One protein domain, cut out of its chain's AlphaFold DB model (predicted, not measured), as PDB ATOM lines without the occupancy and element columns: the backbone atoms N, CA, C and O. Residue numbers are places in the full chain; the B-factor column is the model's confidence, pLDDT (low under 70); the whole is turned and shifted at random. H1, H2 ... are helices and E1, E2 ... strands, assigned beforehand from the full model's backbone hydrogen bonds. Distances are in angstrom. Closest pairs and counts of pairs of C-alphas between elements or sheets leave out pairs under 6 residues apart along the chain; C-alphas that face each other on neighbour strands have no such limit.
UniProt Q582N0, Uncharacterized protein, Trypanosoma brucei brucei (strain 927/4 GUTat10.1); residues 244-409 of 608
ATOM      1  N   VAL A 244     -14.677 -30.529  98.336       42.54
ATOM      2  CA  VAL A 244     -13.501 -29.646  98.418       42.54
ATOM      3  C   VAL A 244     -13.624 -28.443  97.478       42.54
ATOM      4  O   VAL A 244     -13.327 -27.310  97.852       42.54
ATOM      5  N   ILE A 245     -14.099 -28.633  96.248       44.70
ATOM      6  CA  ILE A 245     -14.358 -27.505  95.340       44.70
ATOM      7  C   ILE A 245     -15.433 -26.587  95.935       44.70
ATOM      8  O   ILE A 245     -15.313 -25.360  95.862       44.70
ATOM      9  N   ALA A 246     -16.482 -27.158  96.529       47.93
ATOM     10  CA  ALA A 246     -17.523 -26.401  97.208       47.93
ATOM     11  C   ALA A 246     -16.970 -25.626  98.413       47.93
ATOM     12  O   ALA A 246     -17.325 -24.457  98.571       47.93
ATOM     13  N   SER A 247     -16.056 -26.208  99.196       44.85
ATOM     14  CA  SER A 247     -15.424 -25.530 100.332       44.85
ATOM     15  C   SER A 247     -14.549 -24.358  99.886       44.85
ATOM     16  O   SER A 247     -14.680 -23.269 100.440       44.85
ATOM     17  N   PHE A 248     -13.763 -24.502  98.812       45.81
ATOM     18  CA  PHE A 248     -13.018 -23.382  98.224       45.81
ATOM     19  C   PHE A 248     -13.937 -22.281  97.697       45.81
ATOM     20  O   PHE A 248     -13.678 -21.097  97.915       45.81
ATOM     21  N   LYS A 249     -15.038 -22.648  97.028       50.82
ATOM     22  CA  LYS A 249     -16.048 -21.681  96.575       50.82
ATOM     23  C   LYS A 249     -16.703 -20.961  97.757       50.82
ATOM     24  O   LYS A 249     -16.928 -19.753  97.671       50.82
ATOM     25  N   ALA A 250     -16.982 -21.669  98.850       50.82
ATOM     26  CA  ALA A 250     -17.537 -21.097 100.070       50.82
ATOM     27  C   ALA A 250     -16.539 -20.151 100.757       50.82
ATOM     28  O   ALA A 250     -16.887 -18.994 100.984       50.82
ATOM     29  N   ALA A 251     -15.294 -20.582 100.984       49.88
ATOM     30  CA  ALA A 251     -14.219 -19.764 101.553       49.88
ATOM     31  C   ALA A 251     -13.999 -18.481 100.740       49.88
ATOM     32  O   ALA A 251     -14.147 -17.380 101.266       49.88
ATOM     33  N   ARG A 252     -13.823 -18.613  99.419       53.14
ATOM     34  CA  ARG A 252     -13.695 -17.468  98.507       53.14
ATOM     35  C   ARG A 252     -14.889 -16.529  98.592       53.14
ATOM     36  O   ARG A 252     -14.749 -15.316  98.487       53.14
ATOM     37  N   SER A 253     -16.093 -17.073  98.739       59.22
ATOM     38  CA  SER A 253     -17.275 -16.233  98.846       59.22
ATOM     39  C   SER A 253     -17.337 -15.439 100.149       59.22
ATOM     40  O   SER A 253     -17.825 -14.315 100.128       59.22
ATOM     41  N   LEU A 254     -16.817 -15.990 101.251       56.20
ATOM     42  CA  LEU A 254     -16.694 -15.286 102.526       56.20
ATOM     43  C   LEU A 254     -15.655 -14.175 102.425       56.20
ATOM     44  O   LEU A 254     -15.944 -13.060 102.854       56.20
ATOM     45  N   ASP A 255     -14.511 -14.443 101.787       58.19
ATOM     46  CA  ASP A 255     -13.490 -13.425 101.513       58.19
ATOM     47  C   ASP A 255     -14.077 -12.273 100.696       58.19
ATOM     48  O   ASP A 255     -13.938 -11.109 101.062       58.19
ATOM     49  N   VAL A 256     -14.815 -12.591  99.625       66.90
ATOM     50  CA  VAL A 256     -15.485 -11.593  98.779       66.90
ATOM     51  C   VAL A 256     -16.535 -10.808  99.570       66.90
ATOM     52  O   VAL A 256     -16.651  -9.594  99.397       66.90
ATOM     53  N   SER A 257     -17.319 -11.459 100.432       68.95
ATOM     54  CA  SER A 257     -18.298 -10.771 101.284       68.95
ATOM     55  C   SER A 257     -17.616  -9.884 102.337       68.95
ATOM     56  O   SER A 257     -18.107  -8.788 102.610       68.95
ATOM     57  N   HIS A 258     -16.466 -10.295 102.875       73.55
ATOM     58  CA  HIS A 258     -15.680  -9.504 103.821       73.55
ATOM     59  C   HIS A 258     -15.017  -8.305 103.136       73.55
ATOM     60  O   HIS A 258     -15.117  -7.183 103.625       73.55
ATOM     61  N   GLU A 259     -14.436  -8.496 101.952       78.61
ATOM     62  CA  GLU A 259     -13.908  -7.407 101.130       78.61
ATOM     63  C   GLU A 259     -15.011  -6.389 100.805       78.61
ATOM     64  O   GLU A 259     -14.805  -5.190 100.973       78.61
ATOM     65  N   LYS A 260     -16.215  -6.840 100.423       85.26
ATOM     66  CA  LYS A 260     -17.375  -5.952 100.206       85.26
ATOM     67  C   LYS A 260     -17.745  -5.152 101.455       85.26
ATOM     68  O   LYS A 260     -18.060  -3.970 101.332       85.26
ATOM     69  N   MET A 261     -17.688  -5.764 102.640       83.59
ATOM     70  CA  MET A 261     -17.910  -5.065 103.908       83.59
ATOM     71  C   MET A 261     -16.844  -3.984 104.139       83.59
ATOM     72  O   MET A 261     -17.189  -2.842 104.432       83.59
ATOM     73  N   LEU A 262     -15.559  -4.301 103.937       86.70
ATOM     74  CA  LEU A 262     -14.463  -3.331 104.059       86.70
ATOM     75  C   LEU A 262     -14.582  -2.195 103.028       86.70
ATOM     76  O   LEU A 262     -14.366  -1.033 103.371       86.70
ATOM     77  N   LYS A 263     -14.995  -2.499 101.789       90.70
ATOM     78  CA  LYS A 263     -15.313  -1.500 100.753       90.70
ATOM     79  C   LYS A 263     -16.448  -0.575 101.186       90.70
ATOM     80  O   LYS A 263     -16.360   0.636 100.981       90.70
ATOM     81  N   ALA A 264     -17.499  -1.134 101.789       91.15
ATOM     82  CA  ALA A 264     -18.606  -0.356 102.328       91.15
ATOM     83  C   ALA A 264     -18.125   0.566 103.457       91.15
ATOM     84  O   ALA A 264     -18.345   1.767 103.364       91.15
ATOM     85  N   ILE A 265     -17.374   0.052 104.438       92.80
ATOM     86  CA  ILE A 265     -16.777   0.853 105.522       92.80
ATOM     87  C   ILE A 265     -15.931   2.000 104.960       92.80
ATOM     88  O   ILE A 265     -16.110   3.158 105.350       92.80
ATOM     89  N   ALA A 266     -15.034   1.689 104.019       93.36
ATOM     90  CA  ALA A 266     -14.169   2.672 103.383       93.36
ATOM     91  C   ALA A 266     -14.989   3.814 102.773       93.36
ATOM     92  O   ALA A 266     -14.734   4.977 103.070       93.36
ATOM     93  N   ARG A 267     -16.000   3.483 101.962       93.01
ATOM     94  CA  ARG A 267     -16.775   4.465 101.200       93.01
ATOM     95  C   ARG A 267     -17.797   5.218 102.047       93.01
ATOM     96  O   ARG A 267     -17.875   6.438 101.945       93.01
ATOM     97  N   THR A 268     -18.602   4.505 102.831       93.22
ATOM     98  CA  THR A 268     -19.796   5.070 103.473       93.22
ATOM     99  C   THR A 268     -19.538   5.594 104.878       93.22
ATOM    100  O   THR A 268     -20.273   6.468 105.328       93.22
ATOM    101  N   LYS A 269     -18.502   5.110 105.571       94.28
ATOM    102  CA  LYS A 269     -18.191   5.538 106.944       94.28
ATOM    103  C   LYS A 269     -16.967   6.445 106.983       94.28
ATOM    104  O   LYS A 269     -17.032   7.543 107.523       94.28
ATOM    105  N   LEU A 270     -15.872   6.025 106.347       94.03
ATOM    106  CA  LEU A 270     -14.584   6.736 106.388       94.03
ATOM    107  C   LEU A 270     -14.384   7.739 105.240       94.03
ATOM    108  O   LEU A 270     -13.422   8.501 105.250       94.03
ATOM    109  N   GLY A 271     -15.252   7.730 104.226       92.61
ATOM    110  CA  GLY A 271     -15.150   8.644 103.087       92.61
ATOM    111  C   GLY A 271     -13.871   8.462 102.265       92.61
ATOM    112  O   GLY A 271     -13.331   9.443 101.763       92.61
ATOM    113  N   LEU A 272     -13.371   7.231 102.149       93.72
ATOM    114  CA  LEU A 272     -12.188   6.845 101.379       93.72
ATOM    115  C   LEU A 272     -12.571   6.110 100.080       93.72
ATOM    116  O   LEU A 272     -13.690   5.622  99.912       93.72
ATOM    117  N   GLY A 273     -11.613   5.983  99.160       87.55
ATOM    118  CA  GLY A 273     -11.801   5.269  97.896       87.55
ATOM    119  C   GLY A 273     -11.895   3.751  98.076       87.55
ATOM    120  O   GLY A 273     -10.882   3.091  98.291       87.55
ATOM    121  N   GLY A 274     -13.097   3.189  97.920       82.93
ATOM    122  CA  GLY A 274     -13.358   1.754  98.112       82.93
ATOM    123  C   GLY A 274     -12.649   0.805  97.134       82.93
ATOM    124  O   GLY A 274     -12.528  -0.373  97.431       82.93
ATOM    125  N   GLU A 275     -12.141   1.281  95.996       83.20
ATOM    126  CA  GLU A 275     -11.428   0.425  95.023       83.20
ATOM    127  C   GLU A 275      -9.897   0.487  95.155       83.20
ATOM    128  O   GLU A 275      -9.179  -0.232  94.463       83.20
ATOM    129  N   ASN A 276      -9.358   1.338  96.034       81.60
ATOM    130  CA  ASN A 276      -7.912   1.467  96.201       81.60
ATOM    131  C   ASN A 276      -7.376   0.389  97.157       81.60
ATOM    132  O   ASN A 276      -7.709   0.383  98.343       81.60
ATOM    133  N   CYS A 277      -6.470  -0.471  96.678       83.77
ATOM    134  CA  CYS A 277      -5.840  -1.519  97.488       83.77
ATOM    135  C   CYS A 277      -5.170  -0.977  98.762       83.77
ATOM    136  O   CYS A 277      -5.255  -1.602  99.818       83.77
ATOM    137  N   ARG A 278      -4.540   0.208  98.698       86.83
ATOM    138  CA  ARG A 278      -3.915   0.851  99.867       86.83
ATOM    139  C   ARG A 278      -4.959   1.269 100.902       86.83
ATOM    140  O   ARG A 278      -4.724   1.118 102.097       86.83
ATOM    141  N   THR A 279      -6.110   1.759 100.444       88.04
ATOM    142  CA  THR A 279      -7.243   2.101 101.308       88.04
ATOM    143  C   THR A 279      -7.823   0.854 101.958       88.04
ATOM    144  O   THR A 279      -8.027   0.859 103.164       88.04
ATOM    145  N   LEU A 280      -8.039  -0.227 101.208       84.55
ATOM    146  CA  LEU A 280      -8.596  -1.461 101.770       84.55
ATOM    147  C   LEU A 280      -7.671  -2.103 102.804       84.55
ATOM    148  O   LEU A 280      -8.138  -2.471 103.878       84.55
ATOM    149  N   ALA A 281      -6.362  -2.147 102.540       84.37
ATOM    150  CA  ALA A 281      -5.380  -2.611 103.519       84.37
ATOM    151  C   ALA A 281      -5.381  -1.743 104.791       84.37
ATOM    152  O   ALA A 281      -5.318  -2.265 105.903       84.37
ATOM    153  N   PHE A 282      -5.493  -0.417 104.643       90.86
ATOM    154  CA  PHE A 282      -5.641   0.495 105.777       90.86
ATOM    155  C   PHE A 282      -6.925   0.216 106.573       90.86
ATOM    156  O   PHE A 282      -6.859   0.072 107.790       90.86
ATOM    157  N   VAL A 283      -8.076   0.099 105.901       89.35
ATOM    158  CA  VAL A 283      -9.371  -0.144 106.555       89.35
ATOM    159  C   VAL A 283      -9.370  -1.481 107.281       89.35
ATOM    160  O   VAL A 283      -9.832  -1.536 108.413       89.35
ATOM    161  N   GLN A 284      -8.786  -2.527 106.698       81.58
ATOM    162  CA  GLN A 284      -8.624  -3.816 107.366       81.58
ATOM    163  C   GLN A 284      -7.796  -3.691 108.653       81.58
ATOM    164  O   GLN A 284      -8.205  -4.204 109.692       81.58
ATOM    165  N   ARG A 285      -6.658  -2.980 108.614       85.83
ATOM    166  CA  ARG A 285      -5.828  -2.746 109.809       85.83
ATOM    167  C   ARG A 285      -6.556  -1.925 110.868       85.83
ATOM    168  O   ARG A 285      -6.497  -2.285 112.035       85.83
ATOM    169  N   LEU A 286      -7.231  -0.842 110.476       89.82
ATOM    170  CA  LEU A 286      -8.003   0.002 111.390       89.82
ATOM    171  C   LEU A 286      -9.150  -0.785 112.032       89.82
ATOM    172  O   LEU A 286      -9.345  -0.699 113.238       89.82
ATOM    173  N   TRP A 287      -9.889  -1.553 111.230       84.74
ATOM    174  CA  TRP A 287     -10.995  -2.381 111.697       84.74
ATOM    175  C   TRP A 287     -10.507  -3.426 112.694       84.74
ATOM    176  O   TRP A 287     -11.054  -3.533 113.782       84.74
ATOM    177  N   LYS A 288      -9.414  -4.124 112.376       78.70
ATOM    178  CA  LYS A 288      -8.774  -5.077 113.285       78.70
ATOM    179  C   LYS A 288      -8.309  -4.408 114.584       78.70
ATOM    180  O   LYS A 288      -8.677  -4.866 115.661       78.70
ATOM    181  N   LEU A 289      -7.601  -3.282 114.485       83.69
ATOM    182  CA  LEU A 289      -7.121  -2.509 115.635       83.69
ATOM    183  C   LEU A 289      -8.267  -2.009 116.529       83.69
ATOM    184  O   LEU A 289      -8.107  -1.933 117.742       83.69
ATOM    185  N   LEU A 290      -9.433  -1.697 115.951       82.52
ATOM    186  CA  LEU A 290     -10.608  -1.282 116.714       82.52
ATOM    187  C   LEU A 290     -11.071  -2.356 117.691       82.52
ATOM    188  O   LEU A 290     -11.562  -1.980 118.746       82.52
ATOM    189  N   PHE A 291     -10.905  -3.642 117.375       76.49
ATOM    190  CA  PHE A 291     -11.323  -4.759 118.229       76.49
ATOM    191  C   PHE A 291     -10.169  -5.418 119.001       76.49
ATOM    192  O   PHE A 291     -10.414  -6.055 120.025       76.49
ATOM    193  N   GLU A 292      -8.920  -5.286 118.546       70.34
ATOM    194  CA  GLU A 292      -7.756  -5.864 119.225       70.34
ATOM    195  C   GLU A 292      -7.387  -5.070 120.486       70.34
ATOM    196  O   GLU A 292      -6.945  -3.926 120.427       70.34
ATOM    197  N   GLY A 293      -7.563  -5.696 121.652       67.21
ATOM    198  CA  GLY A 293      -7.156  -5.135 122.947       67.21
ATOM    199  C   GLY A 293      -8.058  -4.024 123.497       67.21
ATOM    200  O   GLY A 293      -7.787  -3.503 124.578       67.21
ATOM    201  N   THR A 294      -9.132  -3.662 122.797       71.84
ATOM    202  CA  THR A 294     -10.083  -2.627 123.219       71.84
ATOM    203  C   THR A 294     -11.299  -3.225 123.925       71.84
ATOM    204  O   THR A 294     -11.719  -4.353 123.667       71.84
ATOM    205  N   ASN A 295     -11.914  -2.442 124.810       79.73
ATOM    206  CA  ASN A 295     -13.227  -2.754 125.371       79.73
ATOM    207  C   ASN A 295     -14.367  -2.105 124.560       79.73
ATOM    208  O   ASN A 295     -14.144  -1.209 123.747       79.73
ATOM    209  N   GLU A 296     -15.612  -2.510 124.816       80.05
ATOM    210  CA  GLU A 296     -16.786  -2.012 124.079       80.05
ATOM    211  C   GLU A 296     -16.952  -0.486 124.161       80.05
ATOM    212  O   GLU A 296     -17.321   0.160 123.182       80.05
ATOM    213  N   ARG A 297     -16.623   0.128 125.307       83.68
ATOM    214  CA  ARG A 297     -16.678   1.590 125.470       83.68
ATOM    215  C   ARG A 297     -15.657   2.288 124.569       83.68
ATOM    216  O   ARG A 297     -15.980   3.317 123.980       83.68
ATOM    217  N   GLN A 298     -14.450   1.741 124.470       86.67
ATOM    218  CA  GLN A 298     -13.390   2.235 123.591       86.67
ATOM    219  C   GLN A 298     -13.758   2.051 122.117       86.67
ATOM    220  O   GLN A 298     -13.594   2.986 121.339       86.67
ATOM    221  N   GLN A 299     -14.324   0.897 121.755       84.99
ATOM    222  CA  GLN A 299     -14.808   0.601 120.403       84.99
ATOM    223  C   GLN A 299     -15.882   1.599 119.965       84.99
ATOM    224  O   GLN A 299     -15.730   2.271 118.945       84.99
ATOM    225  N   CYS A 300     -16.944   1.752 120.765       87.61
ATOM    226  CA  CYS A 300     -18.027   2.695 120.488       87.61
ATOM    227  C   CYS A 300     -17.529   4.145 120.448       87.61
ATOM    228  O   CYS A 300     -17.904   4.898 119.552       87.61
ATOM    229  N   GLY A 301     -16.680   4.533 121.405       90.22
ATOM    230  CA  GLY A 301     -16.126   5.882 121.485       90.22
ATOM    231  C   GLY A 301     -15.277   6.232 120.266       90.22
ATOM    232  O   GLY A 301     -15.527   7.241 119.615       90.22
ATOM    233  N   MET A 302     -14.313   5.376 119.919       92.67
ATOM    234  CA  MET A 302     -13.395   5.642 118.813       92.67
ATOM    235  C   MET A 302     -14.113   5.593 117.461       92.67
ATOM    236  O   MET A 302     -13.859   6.433 116.601       92.67
ATOM    237  N   TRP A 303     -15.054   4.661 117.278       93.11
ATOM    238  CA  TRP A 303     -15.880   4.608 116.071       93.11
ATOM    239  C   TRP A 303     -16.738   5.861 115.900       93.11
ATOM    240  O   TRP A 303     -16.725   6.465 114.830       93.11
ATOM    241  N   SER A 304     -17.406   6.311 116.967       92.05
ATOM    242  CA  SER A 304     -18.169   7.563 116.948       92.05
ATOM    243  C   SER A 304     -17.275   8.762 116.609       92.05
ATOM    244  O   SER A 304     -17.652   9.584 115.774       92.05
ATOM    245  N   CYS A 305     -16.062   8.845 117.171       91.99
ATOM    246  CA  CYS A 305     -15.094   9.889 116.823       91.99
ATOM    247  C   CYS A 305     -14.697   9.849 115.338       91.99
ATOM    248  O   CYS A 305     -14.662  10.893 114.689       91.99
ATOM    249  N   LEU A 306     -14.447   8.663 114.774       93.91
ATOM    250  CA  LEU A 306     -14.125   8.502 113.351       93.91
ATOM    251  C   LEU A 306     -15.293   8.911 112.441       93.91
ATOM    252  O   LEU A 306     -15.073   9.590 111.437       93.91
ATOM    253  N   CYS A 307     -16.525   8.536 112.796       93.02
ATOM    254  CA  CYS A 307     -17.735   8.918 112.071       93.02
ATOM    255  C   CYS A 307     -17.971  10.434 112.106       93.02
ATOM    256  O   CYS A 307     -18.216  11.033 111.058       93.02
ATOM    257  N   HIS A 308     -17.840  11.070 113.275       91.36
ATOM    258  CA  HIS A 308     -17.940  12.526 113.406       91.36
ATOM    259  C   HIS A 308     -16.888  13.245 112.564       91.36
ATOM    260  O   HIS A 308     -17.234  14.108 111.758       91.36
ATOM    261  N   PHE A 309     -15.625  12.831 112.690       93.14
ATOM    262  CA  PHE A 309     -14.527  13.403 111.919       93.14
ATOM    263  C   PHE A 309     -14.784  13.276 110.411       93.14
ATOM    264  O   PHE A 309     -14.637  14.237 109.659       93.14
ATOM    265  N   SER A 310     -15.223  12.101 109.949       92.61
ATOM    266  CA  SER A 310     -15.550  11.849 108.539       92.61
ATOM    267  C   SER A 310     -16.686  12.746 108.024       92.61
ATOM    268  O   SER A 310     -16.557  13.366 106.964       92.61
ATOM    269  N   ALA A 311     -17.775  12.871 108.791       90.79
ATOM    270  CA  ALA A 311     -18.934  13.691 108.437       90.79
ATOM    271  C   ALA A 311     -18.584  15.187 108.334       90.79
ATOM    272  O   ALA A 311     -19.003  15.875 107.392       90.79
ATOM    273  N   ASN A 312     -17.780  15.673 109.282       89.93
ATOM    274  CA  ASN A 312     -17.449  17.085 109.429       89.93
ATOM    275  C   ASN A 312     -16.211  17.518 108.643       89.93
ATOM    276  O   ASN A 312     -16.047  18.714 108.414       89.93
ATOM    277  N   TYR A 313     -15.357  16.592 108.199       88.89
ATOM    278  CA  TYR A 313     -14.113  16.939 107.514       88.89
ATOM    279  C   TYR A 313     -14.347  17.940 106.378       88.89
ATOM    280  O   TYR A 313     -15.202  17.723 105.513       88.89
ATOM    281  N   GLY A 314     -13.541  19.001 106.372       82.24
ATOM    282  CA  GLY A 314     -13.689  20.161 105.495       82.24
ATOM    283  C   GLY A 314     -14.382  21.353 106.166       82.24
ATOM    284  O   GLY A 314     -14.387  22.437 105.588       82.24
ATOM    285  N   SER A 315     -14.935  21.187 107.372       79.44
ATOM    286  CA  SER A 315     -15.286  22.302 108.256       79.44
ATOM    287  C   SER A 315     -14.023  22.931 108.867       79.44
ATOM    288  O   SER A 315     -12.951  22.325 108.870       79.44
ATOM    289  N   HIS A 316     -14.135  24.161 109.379       66.64
ATOM    290  CA  HIS A 316     -13.007  24.879 109.989       66.64
ATOM    291  C   HIS A 316     -12.459  24.215 111.267       66.64
ATOM    292  O   HIS A 316     -11.324  24.509 111.639       66.64
ATOM    293  N   ASP A 317     -13.229  23.323 111.897       62.40
ATOM    294  CA  ASP A 317     -12.959  22.808 113.246       62.40
ATOM    295  C   ASP A 317     -12.316  21.408 113.272       62.40
ATOM    296  O   ASP A 317     -11.881  20.951 114.326       62.40
ATOM    297  N   GLU A 318     -12.217  20.713 112.133       70.93
ATOM    298  CA  GLU A 318     -11.681  19.345 112.090       70.93
ATOM    299  C   GLU A 318     -10.182  19.340 111.766       70.93
ATOM    300  O   GLU A 318      -9.757  19.390 110.605       70.93
ATOM    301  N   SER A 319      -9.365  19.260 112.816       78.48
ATOM    302  CA  SER A 319      -7.923  19.025 112.730       78.48
ATOM    303  C   SER A 319      -7.575  17.579 113.102       78.48
ATOM    304  O   SER A 319      -8.330  16.869 113.762       78.48
ATOM    305  N   GLU A 320      -6.389  17.131 112.690       84.15
ATOM    306  CA  GLU A 320      -5.812  15.837 113.096       84.15
ATOM    307  C   GLU A 320      -5.757  15.676 114.630       84.15
ATOM    308  O   GLU A 320      -5.893  14.568 115.147       84.15
ATOM    309  N   GLU A 321      -5.658  16.797 115.350       86.20
ATOM    310  CA  GLU A 321      -5.610  16.873 116.812       86.20
ATOM    311  C   GLU A 321      -6.909  16.378 117.468       86.20
ATOM    312  O   GLU A 321      -6.860  15.853 118.576       86.20
ATOM    313  N   VAL A 322      -8.061  16.476 116.789       88.41
ATOM    314  CA  VAL A 322      -9.348  15.968 117.304       88.41
ATOM    315  C   VAL A 322      -9.287  14.452 117.497       88.41
ATOM    316  O   VAL A 322      -9.701  13.933 118.536       88.41
ATOM    317  N   LEU A 323      -8.722  13.734 116.522       91.31
ATOM    318  CA  LEU A 323      -8.548  12.285 116.609       91.31
ATOM    319  C   LEU A 323      -7.464  11.911 117.624       91.31
ATOM    320  O   LEU A 323      -7.645  10.953 118.371       91.31
ATOM    321  N   GLU A 324      -6.359  12.657 117.692       90.18
ATOM    322  CA  GLU A 324      -5.318  12.413 118.701       90.18
ATOM    323  C   GLU A 324      -5.841  12.634 120.131       90.18
ATOM    324  O   GLU A 324      -5.575  11.819 121.017       90.18
ATOM    325  N   HIS A 325      -6.664  13.664 120.349       91.05
ATOM    326  CA  HIS A 325      -7.312  13.908 121.634       91.05
ATOM    327  C   HIS A 325      -8.303  12.796 122.001       91.05
ATOM    328  O   HIS A 325      -8.381  12.400 123.163       91.05
ATOM    329  N   ALA A 326      -9.021  12.233 121.023       90.60
ATOM    330  CA  ALA A 326      -9.893  11.084 121.254       90.60
ATOM    331  C   ALA A 326      -9.109   9.840 121.711       90.60
ATOM    332  O   ALA A 326      -9.544   9.153 122.635       90.60
ATOM    333  N   VAL A 327      -7.933   9.580 121.124       91.37
ATOM    334  CA  VAL A 327      -7.045   8.475 121.541       91.37
ATOM    335  C   VAL A 327      -6.633   8.628 123.010       91.37
ATOM    336  O   VAL A 327      -6.607   7.643 123.749       91.37
ATOM    337  N   GLU A 328      -6.342   9.857 123.447       90.31
ATOM    338  CA  GLU A 328      -6.018  10.165 124.845       90.31
ATOM    339  C   GLU A 328      -7.231  10.027 125.771       90.31
ATOM    340  O   GLU A 328      -7.142   9.366 126.802       90.31
ATOM    341  N   ALA A 329      -8.367  10.616 125.397       91.40
ATOM    342  CA  ALA A 329      -9.575  10.644 126.216       91.40
ATOM    343  C   ALA A 329     -10.206   9.254 126.416       91.40
ATOM    344  O   ALA A 329     -10.855   9.009 127.434       91.40
ATOM    345  N   LEU A 330     -10.035   8.350 125.447       91.03
ATOM    346  CA  LEU A 330     -10.531   6.972 125.501       91.03
ATOM    347  C   LEU A 330      -9.533   5.985 126.124       91.03
ATOM    348  O   LEU A 330      -9.877   4.813 126.284       91.03
ATOM    349  N   GLU A 331      -8.324   6.438 126.470       89.10
ATOM    350  CA  GLU A 331      -7.257   5.602 127.036       89.10
ATOM    351  C   GLU A 331      -6.988   4.346 126.179       89.10
ATOM    352  O   GLU A 331      -6.957   3.223 126.686       89.10
ATOM    353  N   LEU A 332      -6.859   4.513 124.856       88.80
ATOM    354  CA  LEU A 332      -6.712   3.375 123.940       88.80
ATOM    355  C   LEU A 332      -5.387   2.608 124.165       88.80
ATOM    356  O   LEU A 332      -4.353   3.231 124.437       88.80
ATOM    357  N   PRO A 333      -5.392   1.266 124.016       82.40
ATOM    358  CA  PRO A 333      -4.185   0.439 124.112       82.40
ATOM    359  C   PRO A 333      -3.201   0.798 122.994       82.40
ATOM    360  O   PRO A 333      -3.627   1.098 121.889       82.40
ATOM    361  N   ASP A 334      -1.892   0.775 123.253       85.36
ATOM    362  CA  ASP A 334      -0.858   1.109 122.257       85.36
ATOM    363  C   ASP A 334      -1.060   2.468 121.562       85.36
ATOM    364  O   ASP A 334      -1.109   2.582 120.335       85.36
ATOM    365  N   ARG A 335      -1.111   3.545 122.359       86.87
ATOM    366  CA  ARG A 335      -1.281   4.939 121.892       86.87
ATOM    367  C   ARG A 335      -0.431   5.304 120.668       86.87
ATOM    368  O   ARG A 335      -0.918   5.988 119.774       86.87
ATOM    369  N   GLY A 336       0.823   4.849 120.603       88.50
ATOM    370  CA  GLY A 336       1.704   5.113 119.459       88.50
ATOM    371  C   GLY A 336       1.179   4.536 118.138       88.50
ATOM    372  O   GLY A 336       1.271   5.198 117.102       88.50
ATOM    373  N   LEU A 337       0.585   3.340 118.178       89.53
ATOM    374  CA  LEU A 337      -0.014   2.688 117.016       89.53
ATOM    375  C   LEU A 337      -1.292   3.413 116.582       89.53
ATOM    376  O   LEU A 337      -1.428   3.732 115.403       89.53
ATOM    377  N   TRP A 338      -2.174   3.762 117.526       91.23
ATOM    378  CA  TRP A 338      -3.382   4.541 117.229       91.23
ATOM    379  C   TRP A 338      -3.071   5.898 116.613       91.23
ATOM    380  O   TRP A 338      -3.643   6.226 115.577       91.23
ATOM    381  N   CYS A 339      -2.123   6.649 117.181       91.21
ATOM    382  CA  CYS A 339      -1.674   7.904 116.584       91.21
ATOM    383  C   CYS A 339      -1.131   7.678 115.166       91.21
ATOM    384  O   CYS A 339      -1.448   8.431 114.258       91.21
ATOM    385  N   SER A 340      -0.348   6.625 114.917       92.24
ATOM    386  CA  SER A 340       0.130   6.339 113.555       92.24
ATOM    387  C   SER A 340      -1.020   6.073 112.572       92.24
ATOM    388  O   SER A 340      -0.986   6.557 111.438       92.24
ATOM    389  N   VAL A 341      -2.035   5.316 112.994       92.56
ATOM    390  CA  VAL A 341      -3.194   4.954 112.165       92.56
ATOM    391  C   VAL A 341      -4.095   6.163 111.896       92.56
ATOM    392  O   VAL A 341      -4.541   6.338 110.763       92.56
ATOM    393  N   THR A 342      -4.322   7.045 112.874       92.23
ATOM    394  CA  THR A 342      -5.117   8.269 112.667       92.23
ATOM    395  C   THR A 342      -4.432   9.236 111.701       92.23
ATOM    396  O   THR A 342      -5.091   9.799 110.828       92.23
ATOM    397  N   ARG A 343      -3.101   9.374 111.756       92.94
ATOM    398  CA  ARG A 343      -2.350  10.179 110.772       92.94
ATOM    399  C   ARG A 343      -2.431   9.604 109.364       92.94
ATOM    400  O   ARG A 343      -2.610  10.344 108.393       92.94
ATOM    401  N   GLU A 344      -2.313   8.282 109.238       94.13
ATOM    402  CA  GLU A 344      -2.466   7.604 107.950       94.13
ATOM    403  C   GLU A 344      -3.875   7.803 107.379       94.13
ATOM    404  O   GLU A 344      -4.006   8.117 106.194       94.13
ATOM    405  N   TYR A 345      -4.909   7.710 108.220       95.57
ATOM    406  CA  TYR A 345      -6.293   7.981 107.833       95.57
ATOM    407  C   TYR A 345      -6.453   9.379 107.233       95.57
ATOM    408  O   TYR A 345      -6.911   9.519 106.099       95.57
ATOM    409  N   VAL A 346      -6.026  10.414 107.964       93.24
ATOM    410  CA  VAL A 346      -6.151  11.811 107.527       93.24
ATOM    411  C   VAL A 346      -5.387  12.047 106.222       93.24
ATOM    412  O   VAL A 346      -5.868  12.762 105.337       93.24
ATOM    413  N   LYS A 347      -4.218  11.416 106.055       92.98
ATOM    414  CA  LYS A 347      -3.450  11.466 104.806       92.98
ATOM    415  C   LYS A 347      -4.214  10.836 103.638       92.98
ATOM    416  O   LYS A 347      -4.344  11.480 102.599       92.98
ATOM    417  N   LEU A 348      -4.742   9.621 103.803       94.20
ATOM    418  CA  LEU A 348      -5.535   8.940 102.771       94.20
ATOM    419  C   LEU A 348      -6.808   9.721 102.422       94.20
ATOM    420  O   LEU A 348      -7.181   9.800 101.253       94.20
ATOM    421  N   LEU A 349      -7.439  10.344 103.417       93.19
ATOM    422  CA  LEU A 349      -8.626  11.172 103.238       93.19
ATOM    423  C   LEU A 349      -8.322  12.436 102.424       93.19
ATOM    424  O   LEU A 349      -9.079  12.760 101.509       93.19
ATOM    425  N   ARG A 350      -7.200  13.119 102.702       91.88
ATOM    426  CA  ARG A 350      -6.719  14.269 101.909       91.88
ATOM    427  C   ARG A 350      -6.434  13.863 100.461       91.88
ATOM    428  O   ARG A 350      -6.904  14.529  99.544       91.88
ATOM    429  N   GLU A 351      -5.696  12.767 100.263       91.86
ATOM    430  CA  GLU A 351      -5.345  12.236  98.935       91.86
ATOM    431  C   GLU A 351      -6.602  11.895  98.116       91.86
ATOM    432  O   GLU A 351      -6.730  12.319  96.968       91.86
ATOM    433  N   TYR A 352      -7.563  11.187  98.717       93.06
ATOM    434  CA  TYR A 352      -8.805  10.810  98.043       93.06
ATOM    435  C   TYR A 352      -9.694  12.020  97.743       93.06
ATOM    436  O   TYR A 352     -10.158  12.171  96.615       93.06
ATOM    437  N   THR A 353      -9.875  12.925  98.706       91.33
ATOM    438  CA  THR A 353     -10.690  14.133  98.509       91.33
ATOM    439  C   THR A 353     -10.125  15.015  97.394       91.33
ATOM    440  O   THR A 353     -10.887  15.533  96.587       91.33
ATOM    441  N   ALA A 354      -8.797  15.148  97.296       90.09
ATOM    442  CA  ALA A 354      -8.152  15.891  96.213       90.09
ATOM    443  C   ALA A 354      -8.301  15.218  94.836       90.09
ATOM    444  O   ALA A 354      -8.213  15.893  93.814       90.09
ATOM    445  N   SER A 355      -8.513  13.898  94.799       91.56
ATOM    446  CA  SER A 355      -8.698  13.144  93.553       91.56
ATOM    447  C   SER A 355     -10.116  13.230  92.974       91.56
ATOM    448  O   SER A 355     -10.312  12.901  91.806       91.56
ATOM    449  N   LEU A 356     -11.100  13.668  93.768       90.33
ATOM    450  CA  LEU A 356     -12.499  13.752  93.352       90.33
ATOM    451  C   LEU A 356     -12.811  15.096  92.673       90.33
ATOM    452  O   LEU A 356     -12.437  16.143  93.207       90.33
ATOM    453  N   PRO A 357     -13.547  15.111  91.544       87.13
ATOM    454  CA  PRO A 357     -13.892  16.345  90.838       87.13
ATOM    455  C   PRO A 357     -14.766  17.299  91.670       87.13
ATOM    456  O   PRO A 357     -14.616  18.514  91.550       87.13
ATOM    457  N   GLY A 358     -15.650  16.780  92.529       86.66
ATOM    458  CA  GLY A 358     -16.450  17.561  93.477       86.66
ATOM    459  C   GLY A 358     -15.824  17.709  94.870       86.66
ATOM    460  O   GLY A 358     -16.464  18.257  95.771       86.66
ATOM    461  N   GLY A 359     -14.594  17.223  95.069       89.44
ATOM    462  CA  GLY A 359     -13.839  17.362  96.311       89.44
ATOM    463  C   GLY A 359     -14.590  16.868  97.553       89.44
ATOM    464  O   GLY A 359     -15.044  15.724  97.625       89.44
ATOM    465  N   VAL A 360     -14.710  17.748  98.554       88.89
ATOM    466  CA  VAL A 360     -15.317  17.440  99.863       88.89
ATOM    467  C   VAL A 360     -16.806  17.108  99.748       88.89
ATOM    468  O   VAL A 360     -17.269  16.194 100.428       88.89
ATOM    469  N   GLU A 361     -17.556  17.811  98.897       88.88
ATOM    470  CA  GLU A 361     -19.013  17.641  98.809       88.88
ATOM    471  C   GLU A 361     -19.393  16.327  98.122       88.88
ATOM    472  O   GLU A 361     -20.271  15.612  98.602       88.88
ATOM    473  N   GLU A 362     -18.684  15.945  97.055       89.86
ATOM    474  CA  GLU A 362     -18.878  14.639  96.408       89.86
ATOM    475  C   GLU A 362     -18.541  13.488  97.360       89.86
ATOM    476  O   GLU A 362     -19.287  12.513  97.463       89.86
ATOM    477  N   ARG A 363     -17.452  13.628  98.124       92.31
ATOM    478  CA  ARG A 363     -17.104  12.664  99.166       92.31
ATOM    479  C   ARG A 363     -18.187  12.589 100.243       92.31
ATOM    480  O   ARG A 363     -18.587  11.492 100.621       92.31
ATOM    481  N   ARG A 364     -18.664  13.736 100.744       90.54
ATOM    482  CA  ARG A 364     -19.702  13.803 101.787       90.54
ATOM    483  C   ARG A 364     -21.007  13.161 101.314       90.54
ATOM    484  O   ARG A 364     -21.632  12.452 102.092       90.54
ATOM    485  N   ALA A 365     -21.377  13.326 100.044       88.72
ATOM    486  CA  ALA A 365     -22.560  12.692  99.463       88.72
ATOM    487  C   ALA A 365     -22.486  11.151  99.430       88.72
ATOM    488  O   ALA A 365     -23.521  10.490  99.373       88.72
ATOM    489  N   ALA A 366     -21.283  10.566  99.468       89.43
ATOM    490  CA  ALA A 366     -21.099   9.118  99.532       89.43
ATOM    491  C   ALA A 366     -21.210   8.541 100.958       89.43
ATOM    492  O   ALA A 366     -21.307   7.319 101.101       89.43
ATOM    493  N   LEU A 367     -21.191   9.388 101.994       92.79
ATOM    494  CA  LEU A 367     -21.270   8.958 103.389       92.79
ATOM    495  C   LEU A 367     -22.691   8.507 103.754       92.79
ATOM    496  O   LEU A 367     -23.681   9.131 103.382       92.79
ATOM    497  N   GLN A 368     -22.783   7.426 104.525       91.47
ATOM    498  CA  GLN A 368     -24.017   6.889 105.096       91.47
ATOM    499  C   GLN A 368     -23.752   6.576 106.569       91.47
ATOM    500  O   GLN A 368     -23.405   5.450 106.932       91.47
ATOM    501  N   ILE A 369     -23.855   7.605 107.405       91.49
ATOM    502  CA  ILE A 369     -23.615   7.527 108.847       91.49
ATOM    503  C   ILE A 369     -24.957   7.730 109.546       91.49
ATOM    504  O   ILE A 369     -25.639   8.730 109.318       91.49
ATOM    505  N   SER A 370     -25.347   6.763 110.365       88.02
ATOM    506  CA  SER A 370     -26.590   6.799 111.132       88.02
ATOM    507  C   SER A 370     -26.473   7.688 112.372       88.02
ATOM    508  O   SER A 370     -25.388   7.919 112.911       88.02
ATOM    509  N   GLU A 371     -27.615   8.146 112.886       85.96
ATOM    510  CA  GLU A 371     -27.660   8.920 114.132       85.96
ATOM    511  C   GLU A 371     -27.120   8.122 115.329       85.96
ATOM    512  O   GLU A 371     -26.484   8.701 116.203       85.96
ATOM    513  N   SER A 372     -27.295   6.798 115.343       84.14
ATOM    514  CA  SER A 372     -26.752   5.907 116.377       84.14
ATOM    515  C   SER A 372     -25.231   5.763 116.345       84.14
ATOM    516  O   SER A 372     -24.640   5.441 117.371       84.14
ATOM    517  N   GLU A 373     -24.588   5.988 115.198       88.22
ATOM    518  CA  GLU A 373     -23.124   5.979 115.098       88.22
ATOM    519  C   GLU A 373     -22.521   7.309 115.552       88.22
ATOM    520  O   GLU A 373     -21.466   7.330 116.184       88.22
ATOM    521  N   LEU A 374     -23.211   8.420 115.272       86.72
ATOM    522  CA  LEU A 374     -22.835   9.731 115.794       86.72
ATOM    523  C   LEU A 374     -23.090   9.777 117.304       86.72
ATOM    524  O   LEU A 374     -22.166   9.965 118.081       86.72
ATOM    525  N   ASN A 375     -24.311   9.504 117.751       83.50
ATOM    526  CA  ASN A 375     -24.701   9.560 119.157       83.50
ATOM    527  C   ASN A 375     -25.055   8.159 119.683       83.50
ATOM    528  O   ASN A 375     -26.241   7.826 119.787       83.50
ATOM    529  N   PRO A 376     -24.063   7.324 120.047       80.11
ATOM    530  CA  PRO A 376     -24.346   5.997 120.572       80.11
ATOM    531  C   PRO A 376     -25.140   6.090 121.888       80.11
ATOM    532  O   PRO A 376     -24.812   6.902 122.763       80.11
ATOM    533  N   PRO A 377     -26.188   5.265 122.076       74.21
ATOM    534  CA  PRO A 377     -26.967   5.264 123.308       74.21
ATOM    535  C   PRO A 377     -26.088   4.890 124.510       74.21
ATOM    536  O   PRO A 377     -25.211   4.027 124.420       74.21
ATOM    537  N   LYS A 378     -26.330   5.522 125.668       69.72
ATOM    538  CA  LYS A 378     -25.577   5.253 126.906       69.72
ATOM    539  C   LYS A 378     -25.739   3.781 127.309       69.72
ATOM    540  O   LYS A 378     -26.809   3.392 127.765       69.72
ATOM    541  N   GLY A 379     -24.673   2.994 127.156       62.36
ATOM    542  CA  GLY A 379     -24.659   1.558 127.463       62.36
ATOM    543  C   GLY A 379     -25.103   0.642 126.316       62.36
ATOM    544  O   GLY A 379     -25.423  -0.512 126.571       62.36
ATOM    545  N   GLY A 380     -25.161   1.138 125.074       61.86
ATOM    546  CA  GLY A 380     -25.389   0.298 123.897       61.86
ATOM    547  C   GLY A 380     -24.138  -0.472 123.466       61.86
ATOM    548  O   GLY A 380     -23.021   0.027 123.596       61.86
ATOM    549  N   ALA A 381     -24.350  -1.670 122.919       68.15
ATOM    550  CA  ALA A 381     -23.304  -2.447 122.263       68.15
ATOM    551  C   ALA A 381     -22.820  -1.761 120.973       68.15
ATOM    552  O   ALA A 381     -23.532  -0.946 120.380       68.15
ATOM    553  N   PHE A 382     -21.618  -2.124 120.526       73.93
ATOM    554  CA  PHE A 382     -21.044  -1.630 119.279       73.93
ATOM    555  C   PHE A 382     -21.959  -1.924 118.079       73.93
ATOM    556  O   PHE A 382     -22.280  -3.077 117.790       73.93
ATOM    557  N   GLY A 383     -22.374  -0.872 117.369       75.75
ATOM    558  CA  GLY A 383     -23.295  -0.958 116.238       75.75
ATOM    559  C   GLY A 383     -22.893   0.000 115.126       75.75
ATOM    560  O   GLY A 383     -23.268   1.165 115.151       75.75
ATOM    561  N   ALA A 384     -22.152  -0.497 114.140       77.21
ATOM    562  CA  ALA A 384     -21.624   0.309 113.043       77.21
ATOM    563  C   ALA A 384     -22.579   0.474 111.839       77.21
ATOM    564  O   ALA A 384     -22.138   0.917 110.788       77.21
ATOM    565  N   ASP A 385     -23.861   0.099 111.953       81.86
ATOM    566  CA  ASP A 385     -24.881   0.165 110.882       81.86
ATOM    567  C   ASP A 385     -24.321  -0.143 109.475       81.86
ATOM    568  O   ASP A 385     -24.418   0.647 108.529       81.86
ATOM    569  N   ILE A 386     -23.610  -1.273 109.368       80.77
ATOM    570  CA  ILE A 386     -23.043  -1.790 108.119       80.77
ATOM    571  C   ILE A 386     -23.872  -2.995 107.697       80.77
ATOM    572  O   ILE A 386     -24.099  -3.919 108.480       80.77
ATOM    573  N   SER A 387     -24.287  -3.014 106.430       78.35
ATOM    574  CA  SER A 387     -24.906  -4.198 105.843       78.35
ATOM    575  C   SER A 387     -23.865  -5.307 105.716       78.35
ATOM    576  O   SER A 387     -22.931  -5.219 104.919       78.35
ATOM    577  N   VAL A 388     -24.028  -6.346 106.530       69.05
ATOM    578  CA  VAL A 388     -23.225  -7.566 106.469       69.05
ATOM    579  C   VAL A 388     -23.986  -8.597 105.637       69.05
ATOM    580  O   VAL A 388     -25.180  -8.819 105.852       69.05
ATOM    581  N   ASP A 389     -23.302  -9.216 104.674       67.23
ATOM    582  CA  ASP A 389     -23.845 -10.312 103.863       67.23
ATOM    583  C   ASP A 389     -24.372 -11.434 104.773       67.23
ATOM    584  O   ASP A 389     -23.754 -11.738 105.791       67.23
ATOM    585  N   ASN A 390     -25.478 -12.089 104.406       65.67
ATOM    586  CA  ASN A 390     -26.091 -13.168 105.192       65.67
ATOM    587  C   ASN A 390     -25.105 -14.288 105.565       65.67
ATOM    588  O   ASN A 390     -25.304 -14.953 106.574       65.67
ATOM    589  N   ARG A 391     -24.039 -14.485 104.778       53.56
ATOM    590  CA  ARG A 391     -22.978 -15.471 105.059       53.56
ATOM    591  C   ARG A 391     -22.084 -15.101 106.246       53.56
ATOM    592  O   ARG A 391     -21.537 -15.984 106.893       53.56
ATOM    593  N   LEU A 392     -21.936 -13.806 106.514       56.47
ATOM    594  CA  LEU A 392     -21.149 -13.250 107.619       56.47
ATOM    595  C   LEU A 392     -22.041 -12.715 108.751       56.47
ATOM    596  O   LEU A 392     -21.556 -12.451 109.849       56.47
ATOM    597  N   ARG A 393     -23.341 -12.534 108.483       62.79
ATOM    598  CA  ARG A 393     -24.312 -11.956 109.408       62.79
ATOM    599  C   ARG A 393     -24.551 -12.896 110.578       62.79
ATOM    600  O   ARG A 393     -25.042 -14.008 110.405       62.79
ATOM    601  N   ARG A 394     -24.248 -12.420 111.782       54.52
ATOM    602  CA  ARG A 394     -24.555 -13.119 113.032       54.52
ATOM    603  C   ARG A 394     -25.094 -12.134 114.053       54.52
ATOM    604  O   ARG A 394     -24.912 -10.925 113.926       54.52
ATOM    605  N   GLU A 395     -25.770 -12.673 115.052       61.20
ATOM    606  CA  GLU A 395     -26.488 -11.922 116.072       61.20
ATOM    607  C   GLU A 395     -26.091 -12.462 117.454       61.20
ATOM    608  O   GLU A 395     -26.059 -13.678 117.655       61.20
ATOM    609  N   ARG A 396     -25.746 -11.579 118.402       54.57
ATOM    610  CA  ARG A 396     -25.539 -11.955 119.810       54.57
ATOM    611  C   ARG A 396     -26.880 -12.366 120.419       54.57
ATOM    612  O   ARG A 396     -27.920 -11.825 120.056       54.57
ATOM    613  N   GLY A 397     -26.848 -13.257 121.413       53.43
ATOM    614  CA  GLY A 397     -28.045 -13.603 122.193       53.43
ATOM    615  C   GLY A 397     -28.617 -12.425 123.001       53.43
ATOM    616  O   GLY A 397     -29.779 -12.455 123.400       53.43
ATOM    617  N   GLU A 398     -27.818 -11.380 123.228       57.79
ATOM    618  CA  GLU A 398     -28.236 -10.157 123.910       57.79
ATOM    619  C   GLU A 398     -29.089  -9.262 123.000       57.79
ATOM    620  O   GLU A 398     -28.751  -8.988 121.845       57.79
ATOM    621  N   LEU A 399     -30.198  -8.771 123.553       58.36
ATOM    622  CA  LEU A 399     -31.088  -7.839 122.874       58.36
ATOM    623  C   LEU A 399     -30.586  -6.406 123.073       58.36
ATOM    624  O   LEU A 399     -30.466  -5.930 124.200       58.36
ATOM    625  N   GLY A 400     -30.342  -5.707 121.967       60.06
ATOM    626  CA  GLY A 400     -30.006  -4.289 121.958       60.06
ATOM    627  C   GLY A 400     -31.186  -3.385 122.357       60.06
ATOM    628  O   GLY A 400     -32.290  -3.861 122.644       60.06
ATOM    629  N   PRO A 401     -31.001  -2.052 122.320       58.25
ATOM    630  CA  PRO A 401     -32.003  -1.079 122.776       58.25
ATOM    631  C   PRO A 401     -33.356  -1.195 122.049       58.25
ATOM    632  O   PRO A 401     -34.401  -0.954 122.649       58.25
ATOM    633  N   ASN A 402     -33.358  -1.649 120.792       65.92
ATOM    634  CA  ASN A 402     -34.569  -1.847 119.987       65.92
ATOM    635  C   ASN A 402     -35.219  -3.230 120.172       65.92
ATOM    636  O   ASN A 402     -36.084  -3.607 119.383       65.92
ATOM    637  N   ARG A 403     -34.792  -4.014 121.174       63.50
ATOM    638  CA  ARG A 403     -35.145  -5.439 121.336       63.50
ATOM    639  C   ARG A 403     -34.802  -6.300 120.114       63.50
ATOM    640  O   ARG A 403     -35.394  -7.357 119.920       63.50
ATOM    641  N   GLN A 404     -33.864  -5.839 119.294       65.83
ATOM    642  CA  GLN A 404     -33.281  -6.619 118.213       65.83
ATOM    643  C   GLN A 404     -31.958  -7.215 118.696       65.83
ATOM    644  O   GLN A 404     -31.247  -6.537 119.446       65.83
ATOM    645  N   PRO A 405     -31.627  -8.451 118.305       62.65
ATOM    646  CA  PRO A 405     -30.324  -9.033 118.589       62.65
ATOM    647  C   PRO A 405     -29.188  -8.137 118.078       62.65
ATOM    648  O   PRO A 405     -29.286  -7.549 116.999       62.65
ATOM    649  N   VAL A 406     -28.124  -7.991 118.868       60.20
ATOM    650  CA  VAL A 406     -26.993  -7.130 118.489       60.20
ATOM    651  C   VAL A 406     -26.220  -7.781 117.336       60.20
ATOM    652  O   VAL A 406     -25.798  -8.930 117.483       60.20
ATOM    653  N   PRO A 407     -25.989  -7.085 116.205       62.42
ATOM    654  CA  PRO A 407     -25.211  -7.641 115.108       62.42
ATOM    655  C   PRO A 407     -23.757  -7.861 115.531       62.42
ATOM    656  O   PRO A 407     -23.131  -7.008 116.158       62.42
ATOM    657  N   ILE A 408     -23.214  -9.010 115.152       61.48
ATOM    658  CA  ILE A 408     -21.799  -9.341 115.284       61.48
ATOM    659  C   ILE A 408     -21.126  -9.044 113.949       61.48
ATOM    660  O   ILE A 408     -21.563  -9.543 112.909       61.48
ATOM    661  N   TYR A 409     -20.046  -8.267 113.986       65.42
ATOM    662  CA  TYR A 409     -19.270  -7.948 112.795       65.42
ATOM    663  C   TYR A 409     -18.023  -8.836 112.707       65.42
ATOM    664  O   TYR A 409     -17.321  -8.988 113.710       65.42
TER     665      TYR A 409
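What this domain is: This is residues 244 to 409 of the 608 residues of an uncharacterized protein of Trypanosoma brucei brucei (strain 927/4 GUTat10.1) (UniProt Q582N0). Four helices, H2 to H5, make an up-and-down bundle, and the long helix H1 meets H2 about at a right angle with its last part, while its first residues, 244 to 249, stick out free. H6 turns off the end of H5, little H7 packs on H3, and a long link without named elements leads to a small hairpin, E1 and E2, set away from the bundle on the side of H1's free end. The printed part has 166 residues, with seven named helices followed by two antiparallel strands, and is mostly helix. It is compact, with a radius of gyration of the C-alphas of 16.4 A, and spans 52 by 37 by 30 A.

How they stand to each other: H1, residues 244 to 269, touches H2, residues 277 to 291, with residues 259 to 266 alone, about perpendicular at 88 degrees; the closest C-alphas, of Ala 266 and Val 283, are 6.4 A apart. H2 and H3, residues 296 to 312, form a helical hairpin, opposite ways at a tilt of 37 degrees, only just steep, with Leu 290 and Gln 299 closest at 5.9 A between C-alphas. H3 and H4, residues 320 to 329, form another at a shallow 17 degrees, closest at the C-alphas of Met 302 and Ala 326, 6.9 A. H4 and H5, residues 335 to 355, form a third at a shallow 28 degrees, closest at the C-alphas of Glu 324 and Cys 339, 6.2 A. H2 and H5 only just touch, with 3 pairs of C-alphas within 8 A. H6, residues 359 to 365, touches H5 only at the corner, only just, with 3 such pairs. H7, residues 371 to 374, touches H3; the C-alphas of Ser 304 and Leu 374 are closest, 5.3 A. E1, residues 394 to 399, and E2, residues 405 to 408, form an antiparallel hairpin, with N 396 and O 406 within hydrogen-bond range at 2.8 A; both are apart from H1. Every O i to N i+4 pair is within range in H1, H3, H4, H5 and H6; in H2 10 of 11 are, and H7 is too short for one.

Where its parts are: H1 begins at C-alpha 244, (-13.501, -29.646, 98.418), and is 36.5 A long. H2 is 21.7 A, H3 24.1 A and H5 30.4 A long; H5 ends at C-alpha 355, (-8.698, 13.144, 93.553). E2 ends at C-alpha 408, (-21.799, -9.341, 115.284).

The domain as a whole: The two farthest C-alphas, of Val 244 and His 316, are 55.7 A apart. The printed part has no cut, and its long link is H7 to E1, residues 375 to 393. Mean pLDDT of the printed part is 80.1; among the residues under 70 are 244 to 257 and 388 to 409.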